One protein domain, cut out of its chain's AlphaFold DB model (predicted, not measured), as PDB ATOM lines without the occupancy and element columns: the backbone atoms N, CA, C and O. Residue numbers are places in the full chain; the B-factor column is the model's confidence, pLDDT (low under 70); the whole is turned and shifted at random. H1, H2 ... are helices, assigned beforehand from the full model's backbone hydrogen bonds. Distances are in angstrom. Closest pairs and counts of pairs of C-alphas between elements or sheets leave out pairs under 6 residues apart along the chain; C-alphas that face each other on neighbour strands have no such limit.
ATOM      1  N   ARG A   2     131.973 148.105  85.653       90.12
ATOM      2  CA  ARG A   2     130.794 148.272  86.516       90.12
ATOM      3  C   ARG A   2     130.534 149.763  86.676       90.12
ATOM      4  O   ARG A   2     131.476 150.527  86.841       90.12
ATOM      5  N   LEU A   3     129.271 150.157  86.616       90.56
ATOM      6  CA  LEU A   3     128.862 151.541  86.820       90.56
ATOM      7  C   LEU A   3     128.627 151.778  88.312       90.56
ATOM      8  O   LEU A   3     128.090 150.905  88.998       90.56
ATOM      9  N   SER A   4     129.041 152.945  88.804       94.44
ATOM     10  CA  SER A   4     128.841 153.348  90.200       94.44
ATOM     11  C   SER A   4     127.359 153.506  90.534       94.44
ATOM     12  O   SER A   4     126.924 153.083  91.601       94.44
ATOM     13  N   ASP A   5     126.580 154.042  89.593       93.19
ATOM     14  CA  ASP A   5     125.138 154.236  89.728       93.19
ATOM     15  C   ASP A   5     124.385 153.667  88.510       93.19
ATOM     16  O   ASP A   5     124.098 154.379  87.542       93.19
ATOM     17  N   PRO A   6     124.068 152.361  88.515       88.81
ATOM     18  CA  PRO A   6     123.319 151.743  87.425       88.81
ATOM     19  C   PRO A   6     121.867 152.248  87.329       88.81
ATOM     20  O   PRO A   6     121.277 152.153  86.251       88.81
ATOM     21  N   ARG A   7     121.284 152.805  88.406       87.94
ATOM     22  CA  ARG A   7     119.906 153.330  88.383       87.94
ATOM     23  C   ARG A   7     119.814 154.586  87.526       87.94
ATOM     24  O   ARG A   7     118.951 154.646  86.655       87.94
ATOM     25  N   LYS A   8     120.759 155.521  87.669       89.62
ATOM     26  CA  LYS A   8     120.825 156.720  86.809       89.62
ATOM     27  C   LYS A   8     120.967 156.388  85.329       89.62
ATOM     28  O   LYS A   8     120.397 157.068  84.479       89.62
ATOM     29  N   VAL A   9     121.713 155.332  85.006       89.38
ATOM     30  CA  VAL A   9     121.839 154.879  83.615       89.38
ATOM     31  C   VAL A   9     120.499 154.373  83.100       89.38
ATOM     32  O   VAL A   9     120.077 154.772  82.022       89.38
ATOM     33  N   MET A  10     119.788 153.568  83.884       86.69
ATOM     34  CA  MET A  10     118.447 153.107  83.530       86.69
ATOM     35  C   MET A  10     117.472 154.287  83.325       86.69
ATOM     36  O   MET A  10     116.810 154.352  82.290       86.69
ATOM     37  N   GLU A  11     117.460 155.281  84.215       86.44
ATOM     38  CA  GLU A  11     116.646 156.497  84.057       86.44
ATOM     39  C   GLU A  11     116.988 157.276  82.779       86.44
ATOM     40  O   GLU A  11     116.093 157.726  82.062       86.44
ATOM     41  N   PHE A  12     118.277 157.405  82.449       87.50
ATOM     42  CA  PHE A  12     118.726 158.035  81.208       87.50
ATOM     43  C   PHE A  12     118.254 157.267  79.963       87.50
ATOM     44  O   PHE A  12     117.788 157.881  78.998       87.50
ATOM     45  N   LEU A  13     118.349 155.935  79.985       87.69
ATOM     46  CA  LEU A  13     117.943 155.065  78.879       87.69
ATOM     47  C   LEU A  13     116.432 155.132  78.614       87.69
ATOM     48  O   LEU A  13     116.018 155.156  77.454       87.69
ATOM     49  N   PHE A  14     115.617 155.194  79.670       87.75
ATOM     50  CA  PHE A  14     114.150 155.195  79.582       87.75
ATOM     51  C   PHE A  14     113.515 156.584  79.735       87.75
ATOM     52  O   PHE A  14     112.290 156.700  79.820       87.75
ATOM     53  N   LYS A  15     114.307 157.661  79.717       86.25
ATOM     54  CA  LYS A  15     113.796 159.033  79.837       86.25
ATOM     55  C   LYS A  15     112.717 159.314  78.783       86.25
ATOM     56  O   LYS A  15     112.953 159.198  77.582       86.25
ATOM     57  N   GLY A  16     111.527 159.712  79.240       85.00
ATOM     58  CA  GLY A  16     110.375 160.003  78.375       85.00
ATOM     59  C   GLY A  16     109.642 158.767  77.837       85.00
ATOM     60  O   GLY A  16     108.754 158.901  76.991       85.00
ATOM     61  N   HIS A  17     109.974 157.560  78.304       87.75
ATOM     62  CA  HIS A  17     109.298 156.339  77.883       87.75
ATOM     63  C   HIS A  17     107.925 156.203  78.557       87.75
ATOM     64  O   HIS A  17     107.824 156.014  79.765       87.75
ATOM     65  N   LYS A  18     106.844 156.206  77.766       86.69
ATOM     66  CA  LYS A  18     105.460 156.180  78.286       86.69
ATOM     67  C   LYS A  18     105.153 154.988  79.200       86.69
ATOM     68  O   LYS A  18     104.395 155.118  80.149       86.69
ATOM     69  N   LYS A  19     105.712 153.813  78.890       87.69
ATOM     70  CA  LYS A  19     105.476 152.576  79.657       87.69
ATOM     71  C   LYS A  19     106.460 152.384  80.808       87.69
ATOM     72  O   LYS A  19     106.109 151.724  81.772       87.69
ATOM     73  N   TRP A  20     107.681 152.894  80.684       88.50
ATOM     74  CA  TRP A  20     108.792 152.560  81.576       88.50
ATOM     75  C   TRP A  20     109.203 153.839  82.289       88.50
ATOM     76  O   TRP A  20     110.144 154.509  81.879       88.50
ATOM     77  N   THR A  21     108.418 154.207  83.299       89.00
ATOM     78  CA  THR A  21     108.717 155.344  84.173       89.00
ATOM     79  C   THR A  21     109.636 154.896  85.315       89.00
ATOM     80  O   THR A  21     109.692 153.692  85.595       89.00
ATOM     81  N   PRO A  22     110.349 155.820  85.984       87.00
ATOM     82  CA  PRO A  22     111.217 155.485  87.115       87.00
ATOM     83  C   PRO A  22     110.500 154.693  88.214       87.00
ATOM     84  O   PRO A  22     111.033 153.701  88.704       87.00
ATOM     85  N   GLU A  23     109.261 155.065  88.535       89.12
ATOM     86  CA  GLU A  23     108.443 154.421  89.569       89.12
ATOM     87  C   GLU A  23     108.148 152.972  89.186       89.12
ATOM     88  O   GLU A  23     108.404 152.045  89.953       89.12
ATOM     89  N   ARG A  24     107.694 152.760  87.944       89.62
ATOM     90  CA  ARG A  24     107.393 151.422  87.438       89.62
ATOM     91  C   ARG A  24     108.650 150.562  87.354       89.62
ATOM     92  O   ARG A  24     108.593 149.366  87.608       89.62
ATOM     93  N   LEU A  25     109.789 151.136  86.979       88.25
ATOM     94  CA  LEU A  25     111.053 150.402  86.942       88.25
ATOM     95  C   LEU A  25     111.497 150.004  88.356       88.25
ATOM     96  O   LEU A  25     111.934 148.869  88.539       88.25
ATOM     97  N   GLY A  26     111.296 150.872  89.352       88.44
ATOM     98  CA  GLY A  26     111.465 150.545  90.771       88.44
ATOM     99  C   GLY A  26     110.612 149.349  91.197       88.44
ATOM    100  O   GLY A  26     111.153 148.347  91.657       88.44
ATOM    101  N   GLU A  27     109.307 149.381  90.914       90.94
ATOM    102  CA  GLU A  27     108.398 148.266  91.231       90.94
ATOM    103  C   GLU A  27     108.823 146.936  90.594       90.94
ATOM    104  O   GLU A  27     108.581 145.867  91.154       90.94
ATOM    105  N   TYR A  28     109.396 146.968  89.389       89.00
ATOM    106  CA  TYR A  28     109.870 145.758  88.718       89.00
ATOM    107  C   TYR A  28     111.163 145.228  89.341       89.00
ATOM    108  O   TYR A  28     111.314 144.012  89.455       89.00
ATOM    109  N   LEU A  29     112.063 146.112  89.776       86.75
ATOM    110  CA  LEU A  29     113.276 145.727  90.498       86.75
ATOM    111  C   LEU A  29     112.939 145.089  91.854       86.75
ATOM    112  O   LEU A  29     113.499 144.045  92.189       86.75
ATOM    113  N   ASP A  30     111.971 145.647  92.581       90.31
ATOM    114  CA  ASP A  30     111.571 145.171  93.914       90.31
ATOM    115  C   ASP A  30     110.935 143.771  93.894       90.31
ATOM    116  O   ASP A  30     110.925 143.062  94.899       90.31
ATOM    117  N   ARG A  31     110.453 143.315  92.731       92.75
ATOM    118  CA  ARG A  31     109.929 141.948  92.551       92.75
ATOM    119  C   ARG A  31     111.016 140.874  92.592       92.75
ATOM    120  O   ARG A  31     110.668 139.694  92.616       92.75
ATOM    121  N   GLY A  32     112.298 141.248  92.528       91.06
ATOM    122  CA  GLY A  32     113.421 140.307  92.574       91.06
ATOM    123  C   GLY A  32     113.465 139.328  91.396       91.06
ATOM    124  O   GLY A  32     114.039 138.247  91.510       91.06
ATOM    125  N   LYS A  33     112.829 139.677  90.271       92.31
ATOM    126  CA  LYS A  33     112.801 138.869  89.045       92.31
ATOM    127  C   LYS A  33     113.656 139.517  87.964       92.31
ATOM    128  O   LYS A  33     113.724 140.740  87.869       92.31
ATOM    129  N   THR A  34     114.263 138.691  87.119       91.12
ATOM    130  CA  THR A  34     114.998 139.160  85.942       91.12
ATOM    131  C   THR A  34     114.027 139.586  84.847       91.12
ATOM    132  O   THR A  34     113.079 138.863  84.533       91.12
ATOM    133  N   TYR A  35     114.284 140.750  84.255       87.25
ATOM    134  CA  TYR A  35     113.536 141.282  83.123       87.25
ATOM    135  C   TYR A  35     114.506 141.769  82.050       87.25
ATOM    136  O   TYR A  35     115.399 142.561  82.346       87.25
ATOM    137  N   ASP A  36     114.277 141.354  80.805       88.81
ATOM    138  CA  ASP A  36     115.016 141.860  79.652       88.81
ATOM    139  C   ASP A  36     114.271 143.039  79.030       88.81
ATOM    140  O   ASP A  36     113.121 142.924  78.592       88.81
ATOM    141  N   LEU A  37     114.935 144.194  78.990       85.44
ATOM    142  CA  LEU A  37     114.402 145.418  78.404       85.44
ATOM    143  C   LEU A  37     115.322 145.887  77.279       85.44
ATOM    144  O   LEU A  37     116.458 146.291  77.512       85.44
ATOM    145  N   GLY A  38     114.813 145.857  76.048       82.00
ATOM    146  CA  GLY A  38     115.513 146.430  74.902       82.00
ATOM    147  C   GLY A  38     115.515 147.959  74.951       82.00
ATOM    148  O   GLY A  38     114.517 148.581  75.326       82.00
ATOM    149  N   ALA A  39     116.622 148.574  74.531       79.88
ATOM    150  CA  ALA A  39     116.677 150.016  74.327       79.88
ATOM    151  C   ALA A  39     115.733 150.425  73.185       79.88
ATOM    152  O   ALA A  39     115.692 149.790  72.132       79.88
ATOM    153  N   ASN A  40     114.990 151.517  73.374       77.88
ATOM    154  CA  ASN A  40     114.057 152.039  72.367       77.88
ATOM    155  C   ASN A  40     114.755 152.689  71.159       77.88
ATOM    156  O   ASN A  40     114.118 152.958  70.142       77.88
ATOM    157  N   ARG A  41     116.053 152.970  71.278       84.62
ATOM    158  CA  ARG A  41     116.889 153.597  70.258       84.62
ATOM    159  C   ARG A  41     118.281 152.987  70.286       84.62
ATOM    160  O   ARG A  41     118.704 152.427  71.296       84.62
ATOM    161  N   ARG A  42     119.018 153.151  69.190       89.75
ATOM    162  CA  ARG A  42     120.445 152.822  69.155       89.75
ATOM    163  C   ARG A  42     121.215 153.837  69.990       89.75
ATOM    164  O   ARG A  42     121.033 155.040  69.818       89.75
ATOM    165  N   ILE A  43     122.053 153.339  70.889       88.94
ATOM    166  CA  ILE A  43     122.877 154.155  71.776       88.94
ATOM    167  C   ILE A  43     124.318 153.714  71.543       88.94
ATOM    168  O   ILE A  43     124.627 152.551  71.804       88.94
ATOM    169  N   PRO A  44     125.179 154.586  70.994       92.44
ATOM    170  CA  PRO A  44     126.572 154.238  70.792       92.44
ATOM    171  C   PRO A  44     127.273 154.117  72.148       92.44
ATOM    172  O   PRO A  44     127.059 154.935  73.044       92.44
ATOM    173  N   VAL A  45     128.106 153.090  72.286       91.44
ATOM    174  CA  VAL A  45     128.932 152.849  73.471       91.44
ATOM    175  C   VAL A  45     130.373 152.760  73.004       91.44
ATOM    176  O   VAL A  45     130.695 151.927  72.159       91.44
ATOM    177  N   TYR A  46     131.224 153.622  73.552       93.00
ATOM    178  CA  TYR A  46     132.645 153.668  73.237       93.00
ATOM    179  C   TYR A  46     133.447 153.267  74.470       93.00
ATOM    180  O   TYR A  46     133.181 153.749  75.572       93.00
ATOM    181  N   PHE A  47     134.423 152.388  74.270       91.44
ATOM    182  CA  PHE A  47     135.447 152.073  75.258       91.44
ATOM    183  C   PHE A  47     136.740 152.696  74.760       91.44
ATOM    184  O   PHE A  47     137.362 152.179  73.838       91.44
ATOM    185  N   ASP A  48     137.071 153.847  75.327       90.00
ATOM    186  CA  ASP A  48     138.255 154.614  74.967       90.00
ATOM    187  C   ASP A  48     139.272 154.536  76.106       90.00
ATOM    188  O   ASP A  48     138.899 154.552  77.284       90.00
TER     189      ASP A  48
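What this domain is: This is residues 2 to 48 of the 119 residues of an uncharacterized protein of Alphaproteobacteria bacterium (UniProt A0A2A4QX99). There is little regular structure here: two short helices, H1 and H2, set steeply to each other and joined by a loop, with a long tail, residues 31 to 48, that runs from the end of H2 back past H1. The printed part has 47 residues with two named helices, H1 then H2, and no named strand; its class is all helix, with 18 residues in named elements. It is only just loose, close to compact, with a radius of gyration of the C-alphas of 11.8 A and spans of 35 by 24 by 17 A.

Where its parts are: H1, residues 6 to 14, begins at C-alpha 6 (123.319, 151.743, 87.425) and is 12.5 A long from first to last C-alpha. H2, residues 22 to 30, is 12.4 A long and ends at C-alpha 30 (111.571, 145.171, 93.914).

How they stand to each other: H1 and H2 are close but not clearly touching; their closest C-alphas, of Glu 11 and Pro 22, are 6.3 A apart. They run opposite ways at a steep tilt of 49 degrees. In H1 and H2 every O i to N i+4 pair is within hydrogen-bond range.

The domain as a whole: The C-alphas farthest apart, of Arg 31 and Asp 48, are 35.7 A apart. Residues 29 to 36, of which 29 to 30 belong to H2, stand free. The link from H1 to H2 is short, and the printed part has no cut. No printed residue is under 70 in pLDDT.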